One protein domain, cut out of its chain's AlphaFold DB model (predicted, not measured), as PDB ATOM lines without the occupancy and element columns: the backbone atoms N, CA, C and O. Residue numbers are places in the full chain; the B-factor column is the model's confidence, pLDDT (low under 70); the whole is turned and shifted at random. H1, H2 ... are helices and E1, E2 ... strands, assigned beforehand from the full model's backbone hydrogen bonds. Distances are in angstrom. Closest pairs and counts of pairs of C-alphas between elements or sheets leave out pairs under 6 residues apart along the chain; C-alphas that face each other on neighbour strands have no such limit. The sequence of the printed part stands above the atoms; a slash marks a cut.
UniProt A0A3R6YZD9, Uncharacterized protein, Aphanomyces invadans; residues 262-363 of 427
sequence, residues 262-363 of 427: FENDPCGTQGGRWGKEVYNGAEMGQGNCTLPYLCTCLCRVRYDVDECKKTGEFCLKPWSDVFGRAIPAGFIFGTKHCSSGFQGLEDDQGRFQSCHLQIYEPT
ATOM      1  N   PHE A 262      69.815  55.737 105.465       48.03
ATOM      2  CA  PHE A 262      70.753  56.866 105.405       48.03
ATOM      3  C   PHE A 262      72.091  56.481 104.757       48.03
ATOM      4  O   PHE A 262      72.726  57.311 104.108       48.03
ATOM      5  N   GLU A 263      72.525  55.228 104.923       51.69
ATOM      6  CA  GLU A 263      73.769  54.719 104.330       51.69
ATOM      7  C   GLU A 263      73.629  54.422 102.831       51.69
ATOM      8  O   GLU A 263      74.538  54.732 102.059       51.69
ATOM      9  N   ASN A 264      72.490  53.857 102.413       59.91
ATOM     10  CA  ASN A 264      72.257  53.464 101.020       59.91
ATOM     11  C   ASN A 264      71.659  54.582 100.154       59.91
ATOM     12  O   ASN A 264      71.878  54.590  98.944       59.91
ATOM     13  N   ASP A 265      70.901  55.508 100.747       66.81
ATOM     14  CA  ASP A 265      70.259  56.611 100.032       66.81
ATOM     15  C   ASP A 265      70.305  57.919 100.846       66.81
ATOM     16  O   ASP A 265      69.263  58.438 101.244       66.81
ATOM     17  N   PRO A 266      71.502  58.494 101.088       69.12
ATOM     18  CA  PRO A 266      71.673  59.696 101.918       69.12
ATOM     19  C   PRO A 266      70.918  60.924 101.383       69.12
ATOM     20  O   PRO A 266      70.589  61.855 102.122       69.12
ATOM     21  N   CYS A 267      70.665  60.940 100.075       76.25
ATOM     22  CA  CYS A 267      69.975  62.008  99.366       76.25
ATOM     23  C   CYS A 267      68.451  61.800  99.335       76.25
ATOM     24  O   CYS A 267      67.733  62.704  98.920       76.25
ATOM     25  N   GLY A 268      67.947  60.627  99.734       79.88
ATOM     26  CA  GLY A 268      66.537  60.277  99.571       79.88
ATOM     27  C   GLY A 268      66.093  60.221  98.102       79.88
ATOM     28  O   GLY A 268      64.950  60.548  97.789       79.88
ATOM     29  N   THR A 269      66.982  59.833  97.183       78.50
ATOM     30  CA  THR A 269      66.716  59.705  95.736       78.50
ATOM     31  C   THR A 269      65.542  58.785  95.427       78.50
ATOM     32  O   THR A 269      64.788  59.033  94.485       78.50
ATOM     33  N   GLN A 270      65.344  57.737  96.229       77.81
ATOM     34  CA  GLN A 270      64.230  56.804  96.069       77.81
ATOM     35  C   GLN A 270      62.990  57.210  96.870       77.81
ATOM     36  O   GLN A 270      62.043  56.435  96.972       77.81
ATOM     37  N   GLY A 271      62.971  58.426  97.414       71.44
ATOM     38  CA  GLY A 271      61.861  58.929  98.205       71.44
ATOM     39  C   GLY A 271      61.942  58.572  99.687       71.44
ATOM     40  O   GLY A 271      61.019  58.911 100.417       71.44
ATOM     41  N   GLY A 272      63.026  57.955 100.170       72.12
ATOM     42  CA  GLY A 272      63.358  57.884 101.599       72.12
ATOM     43  C   GLY A 272      62.163  57.653 102.541       72.12
ATOM     44  O   GLY A 272      61.388  56.715 102.372       72.12
ATOM     45  N   ARG A 273      62.008  58.523 103.550       71.75
ATOM     46  CA  ARG A 273      60.889  58.476 104.515       71.75
ATOM     47  C   ARG A 273      59.585  59.069 103.969       71.75
ATOM     48  O   ARG A 273      58.517  58.682 104.437       71.75
ATOM     49  N   TRP A 274      59.664  60.025 103.045       79.88
ATOM     50  CA  TRP A 274      58.527  60.876 102.663       79.88
ATOM     51  C   TRP A 274      57.865  60.480 101.337       79.88
ATOM     52  O   TRP A 274      56.902  61.114 100.925       79.88
ATOM     53  N   GLY A 275      58.350  59.419 100.691       82.94
ATOM     54  CA  GLY A 275      57.948  59.017  99.347       82.94
ATOM     55  C   GLY A 275      58.591  59.870  98.251       82.94
ATOM     56  O   GLY A 275      59.357  60.799  98.520       82.94
ATOM     57  N   LYS A 276      58.301  59.513  96.997       84.12
ATOM     58  CA  LYS A 276      58.601  60.343  95.825       84.12
ATOM     59  C   LYS A 276      57.431  61.278  95.551       84.12
ATOM     60  O   LYS A 276      56.281  60.927  95.809       84.12
ATOM     61  N   GLU A 277      57.729  62.443  94.999       81.12
ATOM     62  CA  GLU A 277      56.737  63.439  94.615       81.12
ATOM     63  C   GLU A 277      56.947  63.899  93.174       81.12
ATOM     64  O   GLU A 277      58.069  63.947  92.672       81.12
ATOM     65  N   VAL A 278      55.851  64.228  92.489       81.69
ATOM     66  CA  VAL A 278      55.922  64.816  91.150       81.69
ATOM     67  C   VAL A 278      56.096  66.319  91.305       81.69
ATOM     68  O   VAL A 278      55.186  67.010  91.761       81.69
ATOM     69  N   TYR A 279      57.254  66.825  90.904       77.69
ATOM     70  CA  TYR A 279      57.570  68.248  90.907       77.69
ATOM     71  C   TYR A 279      58.000  68.664  89.498       77.69
ATOM     72  O   TYR A 279      58.809  67.989  88.866       77.69
ATOM     73  N   ASN A 280      57.410  69.732  88.950       79.50
ATOM     74  CA  ASN A 280      57.647  70.188  87.568       79.50
ATOM     75  C   ASN A 280      57.553  69.077  86.495       79.50
ATOM     76  O   ASN A 280      58.302  69.071  85.522       79.50
ATOM     77  N   GLY A 281      56.633  68.123  86.674       75.94
ATOM     78  CA  GLY A 281      56.405  67.022  85.728       75.94
ATOM     79  C   GLY A 281      57.403  65.861  85.817       75.94
ATOM     80  O   GLY A 281      57.278  64.914  85.047       75.94
ATOM     81  N   ALA A 282      58.352  65.897  86.756       76.69
ATOM     82  CA  ALA A 282      59.291  64.810  87.013       76.69
ATOM     83  C   ALA A 282      59.045  64.187  88.394       76.69
ATOM     84  O   ALA A 282      58.780  64.890  89.368       76.69
ATOM     85  N   GLU A 283      59.141  62.862  88.478       81.25
ATOM     86  CA  GLU A 283      59.086  62.139  89.749       81.25
ATOM     87  C   GLU A 283      60.445  62.251  90.454       81.25
ATOM     88  O   GLU A 283      61.453  61.727  89.978       81.25
ATOM     89  N   MET A 284      60.474  62.958  91.583       80.44
ATOM     90  CA  MET A 284      61.683  63.244  92.348       80.44
ATOM     91  C   MET A 284      61.572  62.693  93.773       80.44
ATOM     92  O   MET A 284      60.503  62.679  94.382       80.44
ATOM     93  N   GLY A 285      62.697  62.225  94.313       85.25
ATOM     94  CA  GLY A 285      62.834  61.936  95.740       85.25
ATOM     95  C   GLY A 285      63.052  63.211  96.565       85.25
ATOM     96  O   GLY A 285      62.841  64.323  96.088       85.25
ATOM     97  N   GLN A 286      63.542  63.070  97.798       84.56
ATOM     98  CA  GLN A 286      63.876  64.232  98.635       84.56
ATOM     99  C   GLN A 286      65.057  65.050  98.106       84.56
ATOM    100  O   GLN A 286      65.237  66.208  98.481       84.56
ATOM    101  N   GLY A 287      65.892  64.449  97.271       83.38
ATOM    102  CA  GLY A 287      67.082  65.071  96.727       83.38
ATOM    103  C   GLY A 287      67.803  64.137  95.773       83.38
ATOM    104  O   GLY A 287      67.436  62.973  95.602       83.38
ATOM    105  N   ASN A 288      68.850  64.661  95.151       77.94
ATOM    106  CA  ASN A 288      69.720  63.909  94.264       77.94
ATOM    107  C   ASN A 288      71.165  63.967  94.756       77.94
ATOM    108  O   ASN A 288      71.602  64.967  95.324       77.94
ATOM    109  N   CYS A 289      71.916  62.897  94.533       71.06
ATOM    110  CA  CYS A 289      73.338  62.876  94.833       71.06
ATOM    111  C   CYS A 289      74.103  63.469  93.650       71.06
ATOM    112  O   CYS A 289      74.177  62.861  92.584       71.06
ATOM    113  N   THR A 290      74.663  64.662  93.833       62.62
ATOM    114  CA  THR A 290      75.418  65.367  92.785       62.62
ATOM    115  C   THR A 290      76.887  64.954  92.749       62.62
ATOM    116  O   THR A 290      77.479  64.888  91.675       62.62
ATOM    117  N   LEU A 291      77.474  64.622  93.905       53.50
ATOM    118  CA  LEU A 291      78.821  64.055  94.053       53.50
ATOM    119  C   LEU A 291      78.824  63.021  95.194       53.50
ATOM    120  O   LEU A 291      77.914  63.023  96.027       53.50
ATOM    121  N   PRO A 292      79.850  62.153  95.298       50.66
ATOM    122  CA  PRO A 292      80.049  61.361  96.507       50.66
ATOM    123  C   PRO A 292      80.036  62.282  97.738       50.66
ATOM    124  O   PRO A 292      80.772  63.266  97.772       50.66
ATOM    125  N   TYR A 293      79.195  61.968  98.730       53.16
ATOM    126  CA  TYR A 293      78.985  62.754  99.966       53.16
ATOM    127  C   TYR A 293      78.281  64.109  99.814       53.16
ATOM    128  O   TYR A 293      78.155  64.819 100.810       53.16
ATOM    129  N   LEU A 294      77.795  64.450  98.619       65.62
ATOM    130  CA  LEU A 294      77.113  65.710  98.348       65.62
ATOM    131  C   LEU A 294      75.700  65.464  97.817       65.62
ATOM    132  O   LEU A 294      75.493  64.733  96.846       65.62
ATOM    133  N   CYS A 295      74.738  66.127  98.437       76.75
ATOM    134  CA  CYS A 295      73.331  66.064  98.100       76.75
ATOM    135  C   CYS A 295      72.848  67.432  97.618       76.75
ATOM    136  O   CYS A 295      73.194  68.469  98.184       76.75
ATOM    137  N   THR A 296      71.985  67.423  96.612       84.38
ATOM    138  CA  THR A 296      71.142  68.559  96.252       84.38
ATOM    139  C   THR A 296      69.726  68.216  96.674       84.38
ATOM    140  O   THR A 296      69.086  67.360  96.064       84.38
ATOM    141  N   CYS A 297      69.256  68.842  97.750       85.81
ATOM    142  CA  CYS A 297      67.915  68.603  98.263       85.81
ATOM    143  C   CYS A 297      66.868  69.343  97.435       85.81
ATOM    144  O   CYS A 297      67.106  70.449  96.946       85.81
ATOM    145  N   LEU A 298      65.696  68.730  97.300       87.50
ATOM    146  CA  LEU A 298      64.576  69.303  96.579       87.50
ATOM    147  C   LEU A 298      64.019  70.500  97.354       87.50
ATOM    148  O   LEU A 298      63.552  70.374  98.491       87.50
ATOM    149  N   CYS A 299      64.056  71.662  96.708       89.00
ATOM    150  CA  CYS A 299      63.443  72.880  97.203       89.00
ATOM    151  C   CYS A 299      62.181  73.192  96.401       89.00
ATOM    152  O   CYS A 299      62.261  73.488  95.213       89.00
ATOM    153  N   ARG A 300      61.019  73.152  97.058       87.62
ATOM    154  CA  ARG A 300      59.724  73.444  96.428       87.62
ATOM    155  C   ARG A 300      59.491  74.937  96.285       87.62
ATOM    156  O   ARG A 300      58.965  75.380  95.268       87.62
ATOM    157  N   VAL A 301      59.863  75.699  97.317       88.31
ATOM    158  CA  VAL A 301      59.707  77.155  97.338       88.31
ATOM    159  C   VAL A 301      61.021  77.814  97.721       88.31
ATOM    160  O   VAL A 301      61.472  77.750  98.869       88.31
ATOM    161  N   ARG A 302      61.617  78.492  96.741       86.94
ATOM    162  CA  ARG A 302      62.843  79.263  96.918       86.94
ATOM    163  C   ARG A 302      62.559  80.602  97.594       86.94
ATOM    164  O   ARG A 302      61.545  81.249  97.340       86.94
ATOM    165  N   TYR A 303      63.496  80.999  98.441       88.31
ATOM    166  CA  TYR A 303      63.612  82.324  99.018       88.31
ATOM    167  C   TYR A 303      64.827  83.029  98.428       88.31
ATOM    168  O   TYR A 303      65.965  82.596  98.635       88.31
ATOM    169  N   ASP A 304      64.595  84.134  97.734       89.06
ATOM    170  CA  ASP A 304      65.661  84.967  97.198       89.06
ATOM    171  C   ASP A 304      65.412  86.426  97.573       89.06
ATOM    172  O   ASP A 304      64.386  87.012  97.232       89.06
ATOM    173  N   VAL A 305      66.343  87.002  98.332       88.62
ATOM    174  CA  VAL A 305      66.217  88.367  98.852       88.62
ATOM    175  C   VAL A 305      66.300  89.389  97.725       88.62
ATOM    176  O   VAL A 305      65.598  90.401  97.770       88.62
ATOM    177  N   ASP A 306      67.170  89.148  96.749       90.38
ATOM    178  CA  ASP A 306      67.445  90.111  95.689       90.38
ATOM    179  C   ASP A 306      66.333  90.084  94.651       90.38
ATOM    180  O   ASP A 306      65.889  91.143  94.205       90.38
ATOM    181  N   GLU A 307      65.832  88.892  94.333       89.56
ATOM    182  CA  GLU A 307      64.705  88.732  93.417       89.56
ATOM    183  C   GLU A 307      63.406  89.252  94.041       89.56
ATOM    184  O   GLU A 307      62.720  90.078  93.443       89.56
ATOM    185  N   CYS A 308      63.146  88.923  95.311       90.88
ATOM    186  CA  CYS A 308      61.988  89.439  96.040       90.88
ATOM    187  C   CYS A 308      61.923  90.970  96.053       90.88
ATOM    188  O   CYS A 308      60.847  91.550  95.914       90.88
ATOM    189  N   LYS A 309      63.066  91.653  96.180       92.31
ATOM    190  CA  LYS A 309      63.106  93.122  96.137       92.31
ATOM    191  C   LYS A 309      62.852  93.698  94.745       92.31
ATOM    192  O   LYS A 309      62.394  94.833  94.657       92.31
ATOM    193  N   LYS A 310      63.198  92.968  93.681       93.75
ATOM    194  CA  LYS A 310      63.105  93.442  92.293       93.75
ATOM    195  C   LYS A 310      61.744  93.158  91.672       93.75
ATOM    196  O   LYS A 310      61.159  94.057  91.078       93.75
ATOM    197  N   THR A 311      61.266  91.925  91.792       91.31
ATOM    198  CA  THR A 311      60.071  91.428  91.092       91.31
ATOM    199  C   THR A 311      58.904  91.153  92.033       91.31
ATOM    200  O   THR A 311      57.761  91.118  91.588       91.31
ATOM    201  N   GLY A 312      59.161  91.008  93.337       88.75
ATOM    202  CA  GLY A 312      58.155  90.580  94.313       88.75
ATOM    203  C   GLY A 312      57.926  89.065  94.334       88.75
ATOM    204  O   GLY A 312      57.092  88.584  95.101       88.75
ATOM    205  N   GLU A 313      58.671  88.301  93.533       88.06
ATOM    206  CA  GLU A 313      58.632  86.839  93.521       88.06
ATOM    207  C   GLU A 313      59.643  86.245  94.521       88.06
ATOM    208  O   GLU A 313      60.574  86.909  94.963       88.06
ATOM    209  N   PHE A 314      59.462  84.984  94.934       87.75
ATOM    210  CA  PHE A 314      60.373  84.287  95.869       87.75
ATOM    211  C   PHE A 314      60.568  84.973  97.237       87.75
ATOM    212  O   PHE A 314      61.589  84.808  97.906       87.75
ATOM    213  N   CYS A 315      59.561  85.714  97.704       88.44
ATOM    214  CA  CYS A 315      59.602  86.433  98.980       88.44
ATOM    215  C   CYS A 315      59.358  85.563 100.222       88.44
ATOM    216  O   CYS A 315      59.457  86.049 101.354       88.44
ATOM    217  N   LEU A 316      59.012  84.287 100.045       88.31
ATOM    218  CA  LEU A 316      58.641  83.421 101.155       88.31
ATOM    219  C   LEU A 316      59.881  83.034 101.964       88.31
ATOM    220  O   LEU A 316      60.615  82.133 101.583       88.31
ATOM    221  N   LYS A 317      60.122  83.710 103.090       88.69
ATOM    222  CA  LYS A 317      61.261  83.406 103.965       88.69
ATOM    223  C   LYS A 317      61.062  82.068 104.701       88.69
ATOM    224  O   LYS A 317      59.939  81.816 105.158       88.69
ATOM    225  N   PRO A 318      62.130  81.264 104.898       87.19
ATOM    226  CA  PRO A 318      62.087  80.106 105.784       87.19
ATOM    227  C   PRO A 318      61.630  80.508 107.186       87.19
ATOM    228  O   PRO A 318      62.089  81.509 107.751       87.19
ATOM    229  N   TRP A 319      60.684  79.754 107.733       86.25
ATOM    230  CA  TRP A 319      60.131  80.060 109.043       86.25
ATOM    231  C   TRP A 319      61.033  79.525 110.154       86.25
ATOM    232  O   TRP A 319      61.535  78.405 110.090       86.25
ATOM    233  N   SER A 320      61.212  80.341 111.188       84.94
ATOM    234  CA  SER A 320      61.865  79.965 112.440       84.94
ATOM    235  C   SER A 320      60.983  80.426 113.586       84.94
ATOM    236  O   SER A 320      60.368  81.496 113.512       84.94
ATOM    237  N   ASP A 321      60.884  79.610 114.630       81.50
ATOM    238  CA  ASP A 321      60.036  79.960 115.753       81.50
ATOM    239  C   ASP A 321      60.766  80.824 116.778       81.50
ATOM    240  O   ASP A 321      61.664  80.367 117.481       81.50
ATOM    241  N   VAL A 322      60.311  82.066 116.922       82.38
ATOM    242  CA  VAL A 322      60.837  83.018 117.911       82.38
ATOM    243  C   VAL A 322      60.554  82.559 119.347       82.38
ATOM    244  O   VAL A 322      61.284  82.918 120.266       82.38
ATOM    245  N   PHE A 323      59.512  81.746 119.551       79.12
ATOM    246  CA  PHE A 323      59.113  81.249 120.871       79.12
ATOM    247  C   PHE A 323      59.729  79.890 121.232       79.12
ATOM    248  O   PHE A 323      59.445  79.372 122.310       79.12
ATOM    249  N   GLY A 324      60.565  79.310 120.361       77.50
ATOM    250  CA  GLY A 324      61.276  78.059 120.639       77.50
ATOM    251  C   GLY A 324      60.377  76.831 120.818       77.50
ATOM    252  O   GLY A 324      60.737  75.912 121.552       77.50
ATOM    253  N   ARG A 325      59.197  76.796 120.186       75.88
ATOM    254  CA  ARG A 325      58.314  75.626 120.174       75.88
ATOM    255  C   ARG A 325      59.024  74.451 119.504       75.88
ATOM    256  O   ARG A 325      59.729  74.595 118.507       75.88
ATOM    257  N   ALA A 326      58.783  73.272 120.061       72.56
ATOM    258  CA  ALA A 326      59.231  72.007 119.511       72.56
ATOM    259  C   ALA A 326      58.603  71.737 118.136       72.56
ATOM    260  O   ALA A 326      57.383  71.841 117.985       72.56
ATOM    261  N   ILE A 327      59.423  71.333 117.165       74.44
ATOM    262  CA  ILE A 327      58.952  70.787 115.886       74.44
ATOM    263  C   ILE A 327      58.884  69.252 115.958       74.44
ATOM    264  O   ILE A 327      59.632  68.643 116.723       74.44
ATOM    265  N   PRO A 328      57.989  68.596 115.196       71.25
ATOM    266  CA  PRO A 328      57.884  67.138 115.207       71.25
ATOM    267  C   PRO A 328      59.137  66.446 114.650       71.25
ATOM    268  O   PRO A 328      59.854  66.989 113.809       71.25
ATOM    269  N   ALA A 329      59.369  65.198 115.060       66.56
ATOM    270  CA  ALA A 329      60.513  64.415 114.597       66.56
ATOM    271  C   ALA A 329      60.481  64.161 113.075       66.56
ATOM    272  O   ALA A 329      59.521  63.603 112.534       66.56
ATOM    273  N   GLY A 330      61.583  64.487 112.393       65.75
ATOM    274  CA  GLY A 330      61.708  64.437 110.931       65.75
ATOM    275  C   GLY A 330      61.536  65.785 110.239       65.75
ATOM    276  O   GLY A 330      61.735  65.859 109.029       65.75
ATOM    277  N   PHE A 331      61.200  66.834 110.986       75.25
ATOM    278  CA  PHE A 331      61.126  68.189 110.464       75.25
ATOM    279  C   PHE A 331      62.323  69.027 110.908       75.25
ATOM    280  O   PHE A 331      62.933  68.755 111.942       75.25
ATOM    281  N   ILE A 332      62.635  70.065 110.134       80.38
ATOM    282  CA  ILE A 332      63.669  71.054 110.453       80.38
ATOM    283  C   ILE A 332      63.180  72.464 110.118       80.38
ATOM    284  O   ILE A 332      62.352  72.659 109.226       80.38
ATOM    285  N   PHE A 333      63.694  73.467 110.827       81.25
ATOM    286  CA  PHE A 333      63.551  74.851 110.389       81.25
ATOM    287  C   PHE A 333      64.365  75.054 109.112       81.25
ATOM    288  O   PHE A 333      65.551  74.733 109.078       81.25
ATOM    289  N   GLY A 334      63.733  75.579 108.064       73.75
ATOM    290  CA  GLY A 334      64.413  75.785 106.790       73.75
ATOM    291  C   GLY A 334      65.581  76.759 106.939       73.75
ATOM    292  O   GLY A 334      65.441  77.839 107.515       73.75
ATOM    293  N   THR A 335      66.740  76.386 106.409       70.06
ATOM    294  CA  THR A 335      67.920  77.251 106.322       70.06
ATOM    295  C   THR A 335      68.017  77.938 104.949       70.06
ATOM    296  O   THR A 335      67.470  77.469 103.945       70.06
ATOM    297  N   LYS A 336      68.749  79.063 104.895       70.81
ATOM    298  CA  LYS A 336      69.189  79.752 103.663       70.81
ATOM    299  C   LYS A 336      68.053  80.232 102.743       70.81
ATOM    300  O   LYS A 336      67.342  81.177 103.078       70.81
ATOM    301  N   HIS A 337      67.941  79.606 101.570       83.06
ATOM    302  CA  HIS A 337      67.173  80.038 100.403       83.06
ATOM    303  C   HIS A 337      66.005  79.098 100.090       83.06
ATOM    304  O   HIS A 337      65.467  79.147  98.990       83.06
ATOM    305  N   CYS A 338      65.612  78.223 101.019       87.50
ATOM    306  CA  CYS A 338      64.510  77.296 100.796       87.50
ATOM    307  C   CYS A 338      63.493  77.357 101.933       87.50
ATOM    308  O   CYS A 338      63.829  77.091 103.084       87.50
ATOM    309  N   SER A 339      62.254  77.721 101.610       87.50
ATOM    310  CA  SER A 339      61.174  77.879 102.591       87.50
ATOM    311  C   SER A 339      60.250  76.672 102.694       87.50
ATOM    312  O   SER A 339      59.627  76.488 103.733       87.50
ATOM    313  N   SER A 340      60.203  75.838 101.656       90.69
ATOM    314  CA  SER A 340      59.500  74.556 101.641       90.69
ATOM    315  C   SER A 340      60.293  73.564 100.803       90.69
ATOM    316  O   SER A 340      60.778  73.912  99.727       90.69
ATOM    317  N   GLY A 341      60.431  72.332 101.288       90.38
ATOM    318  CA  GLY A 341      61.231  71.298 100.640       90.38
ATOM    319  C   GLY A 341      61.836  70.337 101.649       90.38
ATOM    320  O   GLY A 341      61.254  70.085 102.709       90.38
ATOM    321  N   PHE A 342      63.019  69.840 101.313       88.75
ATOM    322  CA  PHE A 342      63.813  68.960 102.156       88.75
ATOM    323  C   PHE A 342      65.194  69.550 102.430       88.75
ATOM    324  O   PHE A 342      65.746  70.294 101.621       88.75
ATOM    325  N   GLN A 343      65.746  69.214 103.589       86.12
ATOM    326  CA  GLN A 343      67.091  69.565 104.034       86.12
ATOM    327  C   GLN A 343      67.675  68.403 104.844       86.12
ATOM    328  O   GLN A 343      67.018  67.391 105.106       86.12
ATOM    329  N   GLY A 344      68.924  68.537 105.256       80.00
ATOM    330  CA  GLY A 344      69.557  67.577 106.143       80.00
ATOM    331  C   GLY A 344      70.898  68.086 106.625       80.00
ATOM    332  O   GLY A 344      71.094  69.292 106.764       80.00
ATOM    333  N   LEU A 345      71.802  67.157 106.911       71.06
ATOM    334  CA  LEU A 345      73.123  67.475 107.437       71.06
ATOM    335  C   LEU A 345      73.882  68.342 106.439       71.06
ATOM    336  O   LEU A 345      73.808  68.098 105.239       71.06
ATOM    337  N   GLU A 346      74.624  69.321 106.935       74.50
ATOM    338  CA  GLU A 346      75.472  70.193 106.127       74.50
ATOM    339  C   GLU A 346      76.949  69.958 106.468       74.50
ATOM    340  O   GLU A 346      77.282  69.580 107.591       74.50
ATOM    341  N   ASP A 347      77.834  70.154 105.492       67.88
ATOM    342  CA  ASP A 347      79.278  70.217 105.719       67.88
ATOM    343  C   ASP A 347      79.725  71.607 106.211       67.88
ATOM    344  O   ASP A 347      78.938  72.552 106.263       67.88
ATOM    345  N   ASP A 348      81.015  71.759 106.529       69.69
ATOM    346  CA  ASP A 348      81.592  73.038 106.985       69.69
ATOM    347  C   ASP A 348      81.472  74.171 105.946       69.69
ATOM    348  O   ASP A 348      81.652  75.346 106.264       69.69
ATOM    349  N   GLN A 349      81.179  73.828 104.690       72.69
ATOM    350  CA  GLN A 349      80.961  74.767 103.591       72.69
ATOM    351  C   GLN A 349      79.467  75.060 103.370       72.69
ATOM    352  O   GLN A 349      79.112  75.775 102.431       72.69
ATOM    353  N   GLY A 350      78.582  74.527 104.217       70.44
ATOM    354  CA  GLY A 350      77.138  74.688 104.108       70.44
ATOM    355  C   GLY A 350      76.528  73.916 102.938       70.44
ATOM    356  O   GLY A 350      75.504  74.331 102.393       70.44
ATOM    357  N   ARG A 351      77.137  72.822 102.492       74.88
ATOM    358  CA  ARG A 351      76.580  71.967 101.442       74.88
ATOM    359  C   ARG A 351      75.914  70.748 102.055       74.88
ATOM    360  O   ARG A 351      76.438  70.177 103.009       74.88
ATOM    361  N   PHE A 352      74.778  70.329 101.508       78.50
ATOM    362  CA  PHE A 352      74.036  69.216 102.085       78.50
ATOM    363  C   PHE A 352      74.772  67.892 101.881       78.50
ATOM    364  O   PHE A 352      75.168  67.536 100.776       78.50
ATOM    365  N   GLN A 353      74.924  67.154 102.969       71.56
ATOM    366  CA  GLN A 353      75.317  65.757 103.013       71.56
ATOM    367  C   GLN A 353      74.099  64.842 103.169       71.56
ATOM    368  O   GLN A 353      74.243  63.635 103.022       71.56
ATOM    369  N   SER A 354      72.911  65.343 103.506       78.00
ATOM    370  CA  SER A 354      71.691  64.529 103.476       78.00
ATOM    371  C   SER A 354      70.440  65.365 103.229       78.00
ATOM    372  O   SER A 354      70.484  66.584 103.370       78.00
ATOM    373  N   CYS A 355      69.331  64.713 102.862       80.75
ATOM    374  CA  CYS A 355      68.056  65.383 102.546       80.75
ATOM    375  C   CYS A 355      66.836  64.745 103.237       80.75
ATOM    376  O   CYS A 355      65.730  64.760 102.712       80.75
ATOM    377  N   HIS A 356      67.009  64.125 104.405       76.00
ATOM    378  CA  HIS A 356      65.939  63.331 105.027       76.00
ATOM    379  C   HIS A 356      64.939  64.129 105.877       76.00
ATOM    380  O   HIS A 356      63.916  63.573 106.290       76.00
ATOM    381  N   LEU A 357      65.214  65.403 106.160       80.62
ATOM    382  CA  LEU A 357      64.366  66.251 106.993       80.62
ATOM    383  C   LEU A 357      63.468  67.114 106.112       80.62
ATOM    384  O   LEU A 357      63.937  67.753 105.174       80.62
ATOM    385  N   GLN A 358      62.175  67.155 106.414       85.62
ATOM    386  CA  GLN A 358      61.244  68.045 105.726       85.62
ATOM    387  C   GLN A 358      61.274  69.432 106.376       85.62
ATOM    388  O   GLN A 358      61.255  69.557 107.600       85.62
ATOM    389  N   ILE A 359      61.302  70.491 105.570       89.75
ATOM    390  CA  ILE A 359      61.199  71.856 106.094       89.75
ATOM    391  C   ILE A 359      59.811  72.036 106.718       89.75
ATOM    392  O   ILE A 359      58.798  71.760 106.075       89.75
ATOM    393  N   TYR A 360      59.763  72.470 107.978       87.38
ATOM    394  CA  TYR A 360      58.506  72.685 108.688       87.38
ATOM    395  C   TYR A 360      57.782  73.926 108.159       87.38
ATOM    396  O   TYR A 360      58.271  75.051 108.289       87.38
ATOM    397  N   GLU A 361      56.586  73.718 107.617       90.31
ATOM    398  CA  GLU A 361      55.697  74.793 107.192       90.31
ATOM    399  C   GLU A 361      54.764  75.178 108.347       90.31
ATOM    400  O   GLU A 361      53.982  74.345 108.815       90.31
ATOM    401  N   PRO A 362      54.839  76.423 108.853       87.75
ATOM    402  CA  PRO A 362      53.973  76.855 109.934       87.75
ATOM    403  C   PRO A 362      52.537  77.030 109.445       87.75
ATOM    404  O   PRO A 362      52.278  77.457 108.322       87.75
ATOM    405  N   THR A 363      51.595  76.836 110.357       87.69
ATOM    406  CA  THR A 363      50.230  77.346 110.188       87.69
ATOM    407  C   THR A 363      50.216  78.879 110.167       87.69
ATOM    408  O   THR A 363      51.076  79.529 110.771       87.69
TER     409      THR A 363
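AT A GLANCE: This is residues 262 to 363 of the 427 residues of an uncharacterized protein of Aphanomyces invadans (UniProt A0A3R6YZD9). This domain has little regular structure: a small antiparallel sheet, E5-E6-E7, lies in the middle among long loops, with hairpins E1-E2 and E3-E4 towards one end and short helix H1 at the other. The printed part has 102 residues, 35 in named elements, mostly strand, ordered E1 E2 E3 E4 E5 H1 E6 E7. It is compact, radius of gyration of the C-alphas 13.9 A, spanning 39 by 32 by 29 A.

HOW THE PARTS SIT: Inner strand E6, residues 338 to 343, pairs with E5, residues 299 to 302 (N 300 and O 340, 2.8 A), and in a hairpin with E7, residues 357 to 359 (N 343 and O 357, 2.8 A). E4, residues 294 to 297, runs on into E5 at 72 degrees and forms a hairpin with E3, residues 287 to 291 (N 288 and O 296, 2.9 A). E2, residues 282 to 284, runs on into E3 at 79 degrees and forms a hairpin with E1, residues 277 to 279 (N 277 and O 284, 2.9 A). H1, residues 305 to 311, is not on the sheet; every O i to N i+4 pair is within hydrogen-bond range.

IN THESE COORDINATES: E3 is 12.1 A long, H1 10.4 A. C-alpha 277 opens E1 at (56.737, 63.439, 94.615); C-alpha 359 ends E7 at (61.199, 71.856, 106.094).

THE WHOLE: The farthest C-alphas, Asn 264 and Lys 310, are 41.9 A apart. The printed part has no cut. Links H1 to E6 and E6 to E7 are long. Residues 262 to 266, 290 to 294, 329 to 330 and 347 to 348 have pLDDT under 70.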